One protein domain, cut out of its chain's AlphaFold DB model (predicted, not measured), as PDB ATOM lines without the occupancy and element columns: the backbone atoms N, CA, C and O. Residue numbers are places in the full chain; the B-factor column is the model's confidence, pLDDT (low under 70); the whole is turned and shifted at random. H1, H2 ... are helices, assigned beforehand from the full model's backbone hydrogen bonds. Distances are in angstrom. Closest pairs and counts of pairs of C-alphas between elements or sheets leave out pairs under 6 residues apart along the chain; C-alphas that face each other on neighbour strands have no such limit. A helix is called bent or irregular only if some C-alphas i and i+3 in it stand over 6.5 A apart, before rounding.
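What this domain is: This is residues 39 to 78 of the 83 residues of an uncharacterized protein of Rhizophagus clarus (UniProt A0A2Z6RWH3). Two helices, H1 and H2, lie side by side as a helical hairpin, and residues 71 to 78 fold back across its open end toward the first printed residue. The printed part has 40 residues, with H1 then H2 and no named strand: all helix. It is only just compact, close to loose, with a radius of gyration of the C-alphas of 10.6 A, and elongated, spanning 28 by 17 by 11 A.

How they stand to each other: Look first at H1, residues 41 to 51, then at H2, residues 60 to 70: they touch, closest at the C-alphas of Leu 50 and Asp 62, 6.0 A apart. They run opposite ways at a shallow tilt of 20 degrees. In each, 5 of 7 O i to N i+4 pairs are within hydrogen-bond range.

Where its parts are: Find C-alpha 41 at (39.127, 3.956, 100.283); from there H1 runs 15.6 A. H2 runs 14.7 A to C-alpha 70 at (50.840, 1.592, 104.252). Both are only just irregular: C-alphas 42 and 45 are 6.8 A apart, 62 and 65 6.9 A.

The domain as a whole: The C-alphas farthest apart, of Asp 57 and Asp 77, are 28.9 A apart; those of Glu 39 and Gly 78, first and last printed, 6.9 A. The H1 to H2 link is short. The printed part has no cut, and no printed residue is under pLDDT 70.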
ATOM      1  N   GLU A  39      44.766   1.991  97.317       90.62
ATOM      2  CA  GLU A  39      43.506   2.705  97.087       90.62
ATOM      3  C   GLU A  39      43.066   3.430  98.368       90.62
ATOM      4  O   GLU A  39      42.924   2.811  99.429       90.62
ATOM      5  N   GLY A  40      42.828   4.743  98.278       89.38
ATOM      6  CA  GLY A  40      42.536   5.586  99.441       89.38
ATOM      7  C   GLY A  40      41.316   5.134 100.251       89.38
ATOM      8  O   GLY A  40      41.291   5.306 101.470       89.38
ATOM      9  N   LYS A  41      40.338   4.471  99.616       89.94
ATOM     10  CA  LYS A  41      39.127   3.956 100.283       89.94
ATOM     11  C   LYS A  41      39.431   2.998 101.441       89.94
ATOM     12  O   LYS A  41      38.708   2.999 102.434       89.94
ATOM     13  N   PHE A  42      40.528   2.238 101.363       91.75
ATOM     14  CA  PHE A  42      40.925   1.314 102.430       91.75
ATOM     15  C   PHE A  42      41.395   2.023 103.704       91.75
ATOM     16  O   PHE A  42      41.336   1.431 104.778       91.75
ATOM     17  N   LEU A  43      41.821   3.288 103.612       92.50
ATOM     18  CA  LEU A  43      42.229   4.081 104.771       92.50
ATOM     19  C   LEU A  43      41.047   4.732 105.496       92.50
ATOM     20  O   LEU A  43      41.190   5.084 106.661       92.50
ATOM     21  N   LEU A  44      39.882   4.876 104.851       91.88
ATOM     22  CA  LEU A  44      38.760   5.646 105.403       91.88
ATOM     23  C   LEU A  44      38.259   5.089 106.737       91.88
ATOM     24  O   LEU A  44      38.125   5.835 107.705       91.88
ATOM     25  N   LYS A  45      37.993   3.780 106.798       93.88
ATOM     26  CA  LYS A  45      37.513   3.123 108.020       93.88
ATOM     27  C   LYS A  45      38.528   3.218 109.171       93.88
ATOM     28  O   LYS A  45      38.152   3.774 110.201       93.88
ATOM     29  N   PRO A  46      39.787   2.761 109.025       95.31
ATOM     30  CA  PRO A  46      40.740   2.816 110.130       95.31
ATOM     31  C   PRO A  46      41.117   4.254 110.514       95.31
ATOM     32  O   PRO A  46      41.294   4.530 111.694       95.31
ATOM     33  N   ALA A  47      41.163   5.202 109.569       93.88
ATOM     34  CA  ALA A  47      41.368   6.613 109.902       93.88
ATOM     35  C   ALA A  47      40.190   7.187 110.705       93.88
ATOM     36  O   ALA A  47      40.406   7.917 111.669       93.88
ATOM     37  N   ARG A  48      38.947   6.833 110.348       95.19
ATOM     38  CA  ARG A  48      37.754   7.239 111.099       95.19
ATOM     39  C   ARG A  48      37.757   6.658 112.512       95.19
ATOM     40  O   ARG A  48      37.486   7.392 113.459       95.19
ATOM     41  N   GLU A  49      38.080   5.375 112.656       95.25
ATOM     42  CA  GLU A  49      38.200   4.705 113.958       95.25
ATOM     43  C   GLU A  49      39.283   5.369 114.818       95.25
ATOM     44  O   GLU A  49      38.996   5.769 115.946       95.25
ATOM     45  N   LEU A  50      40.471   5.614 114.260       95.94
ATOM     46  CA  LEU A  50      41.558   6.305 114.956       95.94
ATOM     47  C   LEU A  50      41.169   7.735 115.372       95.94
ATOM     48  O   LEU A  50      41.444   8.158 116.493       95.94
ATOM     49  N   SER A  51      40.468   8.467 114.498       95.81
ATOM     50  CA  SER A  51      40.033   9.849 114.750       95.81
ATOM     51  C   SER A  51      38.961   9.986 115.835       95.81
ATOM     52  O   SER A  51      38.724  11.087 116.325       95.81
ATOM     53  N   SER A  52      38.311   8.882 116.222       96.56
ATOM     54  CA  SER A  52      37.335   8.880 117.318       96.56
ATOM     55  C   SER A  52      37.979   9.033 118.702       96.56
ATOM     56  O   SER A  52      37.277   9.310 119.675       96.56
ATOM     57  N   LYS A  53      39.308   8.887 118.785       96.12
ATOM     58  CA  LYS A  53      40.105   9.015 120.006       96.12
ATOM     59  C   LYS A  53      41.142  10.132 119.847       96.12
ATOM     60  O   LYS A  53      41.684  10.313 118.752       96.12
ATOM     61  N   PRO A  54      41.463  10.880 120.914       97.19
ATOM     62  CA  PRO A  54      42.504  11.894 120.840       97.19
ATOM     63  C   PRO A  54      43.893  11.237 120.684       97.19
ATOM     64  O   PRO A  54      44.125  10.175 121.258       97.19
ATOM     65  N   PRO A  55      44.855  11.884 119.996       95.81
ATOM     66  CA  PRO A  55      46.161  11.283 119.699       95.81
ATOM     67  C   PRO A  55      46.977  10.806 120.902       95.81
ATOM     68  O   PRO A  55      47.780   9.889 120.782       95.81
ATOM     69  N   LYS A  56      46.771  11.425 122.068       97.12
ATOM     70  CA  LYS A  56      47.431  11.041 123.324       97.12
ATOM     71  C   LYS A  56      47.012   9.661 123.851       97.12
ATOM     72  O   LYS A  56      47.738   9.095 124.656       97.12
ATOM     73  N   ASP A  57      45.858   9.163 123.412       97.31
ATOM     74  CA  ASP A  57      45.264   7.907 123.874       97.31
ATOM     75  C   ASP A  57      45.398   6.804 122.808       97.31
ATOM     76  O   ASP A  57      44.795   5.742 122.946       97.31
ATOM     77  N   TRP A  58      46.146   7.055 121.725       96.94
ATOM     78  CA  TRP A  58      46.423   6.051 120.701       96.94
ATOM     79  C   TRP A  58      47.421   5.022 121.220       96.94
ATOM     80  O   TRP A  58      48.471   5.378 121.759       96.94
ATOM     81  N   ASP A  59      47.115   3.752 120.989       96.19
ATOM     82  CA  ASP A  59      48.036   2.647 121.223       96.19
ATOM     83  C   ASP A  59      48.465   1.968 119.909       96.19
ATOM     84  O   ASP A  59      48.046   2.329 118.803       96.19
ATOM     85  N   ASP A  60      49.326   0.956 120.025       96.00
ATOM     86  CA  ASP A  60      49.778   0.185 118.868       96.00
ATOM     87  C   ASP A  60      48.613  -0.478 118.125       96.00
ATOM     88  O   ASP A  60      48.653  -0.569 116.900       96.00
ATOM     89  N   ASN A  61      47.558  -0.916 118.816       95.56
ATOM     90  CA  ASN A  61      46.408  -1.567 118.187       95.56
ATOM     91  C   ASN A  61      45.563  -0.581 117.377       95.56
ATOM     92  O   ASN A  61      45.032  -0.961 116.333       95.56
ATOM     93  N   ASP A  62      45.478   0.669 117.823       95.38
ATOM     94  CA  ASP A  62      44.818   1.750 117.098       95.38
ATOM     95  C   ASP A  62      45.588   2.107 115.810       95.38
ATOM     96  O   ASP A  62      44.996   2.337 114.752       95.38
ATOM     97  N   LEU A  63      46.924   2.099 115.865       95.12
ATOM     98  CA  LEU A  63      47.786   2.478 114.740       95.12
ATOM     99  C   LEU A  63      48.023   1.340 113.739       95.12
ATOM    100  O   LEU A  63      48.140   1.574 112.528       95.12
ATOM    101  N   MET A  64      48.105   0.095 114.214       95.44
ATOM    102  CA  MET A  64      48.557  -1.038 113.410       95.44
ATOM    103  C   MET A  64      47.715  -1.326 112.156       95.44
ATOM    104  O   MET A  64      48.302  -1.705 111.137       95.44
ATOM    105  N   PRO A  65      46.381  -1.139 112.147       95.56
ATOM    106  CA  PRO A  65      45.580  -1.261 110.933       95.56
ATOM    107  C   PRO A  65      46.054  -0.328 109.811       95.56
ATOM    108  O   PRO A  65      46.181  -0.761 108.666       95.56
ATOM    109  N   ILE A  66      46.383   0.926 110.135       95.31
ATOM    110  CA  ILE A  66      46.872   1.913 109.160       95.31
ATOM    111  C   ILE A  66      48.299   1.569 108.728       95.31
ATOM    112  O   ILE A  66      48.593   1.534 107.530       95.31
ATOM    113  N   VAL A  67      49.174   1.248 109.685       93.56
ATOM    114  CA  VAL A  67      50.571   0.878 109.407       93.56
ATOM    115  C   VAL A  67      50.641  -0.320 108.460       93.56
ATOM    116  O   VAL A  67      51.375  -0.278 107.474       93.56
ATOM    117  N   LYS A  68      49.835  -1.364 108.688       92.75
ATOM    118  CA  LYS A  68      49.782  -2.555 107.821       92.75
ATOM    119  C   LYS A  68      49.329  -2.240 106.396       92.75
ATOM    120  O   LYS A  68      49.826  -2.861 105.455       92.75
ATOM    121  N   LEU A  69      48.405  -1.293 106.222       93.38
ATOM    122  CA  LEU A  69      47.949  -0.867 104.896       93.38
ATOM    123  C   LEU A  69      49.050  -0.119 104.135       93.38
ATOM    124  O   LEU A  69      49.248  -0.372 102.944       93.38
ATOM    125  N   LEU A  70      49.779   0.761 104.827       92.50
ATOM    126  CA  LEU A  70      50.840   1.592 104.252       92.50
ATOM    127  C   LEU A  70      52.180   0.858 104.101       92.50
ATOM    128  O   LEU A  70      53.017   1.264 103.296       92.50
ATOM    129  N   ALA A  71      52.397  -0.234 104.838       92.06
ATOM    130  CA  ALA A  71      53.648  -0.982 104.829       92.06
ATOM    131  C   ALA A  71      54.055  -1.397 103.404       92.06
ATOM    132  O   ALA A  71      53.354  -2.137 102.706       92.06
ATOM    133  N   GLY A  72      55.218  -0.901 102.976       89.50
ATOM    134  CA  GLY A  72      55.780  -1.179 101.656       89.50
ATOM    135  C   GLY A  72      55.105  -0.433 100.500       89.50
ATOM    136  O   GLY A  72      55.517  -0.628  99.360       89.50
ATOM    137  N   ARG A  73      54.104   0.424 100.749       89.62
ATOM    138  CA  ARG A  73      53.395   1.204  99.724       89.62
ATOM    139  C   ARG A  73      53.800   2.684  99.796       89.62
ATOM    140  O   ARG A  73      53.351   3.389 100.692       89.62
ATOM    141  N   PRO A  74      54.616   3.187  98.854       84.75
ATOM    142  CA  PRO A  74      55.058   4.585  98.863       84.75
ATOM    143  C   PRO A  74      54.012   5.577  98.327       84.75
ATOM    144  O   PRO A  74      54.211   6.783  98.443       84.75
ATOM    145  N   TYR A  75      52.927   5.089  97.718       87.50
ATOM    146  CA  TYR A  75      51.907   5.919  97.078       87.50
ATOM    147  C   TYR A  75      50.505   5.486  97.508       87.50
ATOM    148  O   TYR A  75      50.231   4.291  97.648       87.50
ATOM    149  N   ILE A  76      49.618   6.467  97.660       89.44
ATOM    150  CA  ILE A  76      48.180   6.283  97.865       89.44
ATOM    151  C   ILE A  76      47.486   6.790  96.600       89.44
ATOM    152  O   ILE A  76      47.790   7.887  96.129       89.44
ATOM    153  N   ASP A  77      46.577   5.995  96.040       88.06
ATOM    154  CA  ASP A  77      45.698   6.441  94.969       88.06
ATOM    155  C   ASP A  77      44.553   7.246  95.582       88.06
ATOM    156  O   ASP A  77      43.677   6.709  96.264       88.06
ATOM    157  N   GLY A  78      44.604   8.559  95.366       77.31
ATOM    158  CA  GLY A  78      43.567   9.497  95.785       77.31
ATOM    159  C   GLY A  78      42.345   9.502  94.867       77.31
ATOM    160  O   GLY A  78      41.423  10.278  95.111       77.31
TER     161      GLY A  78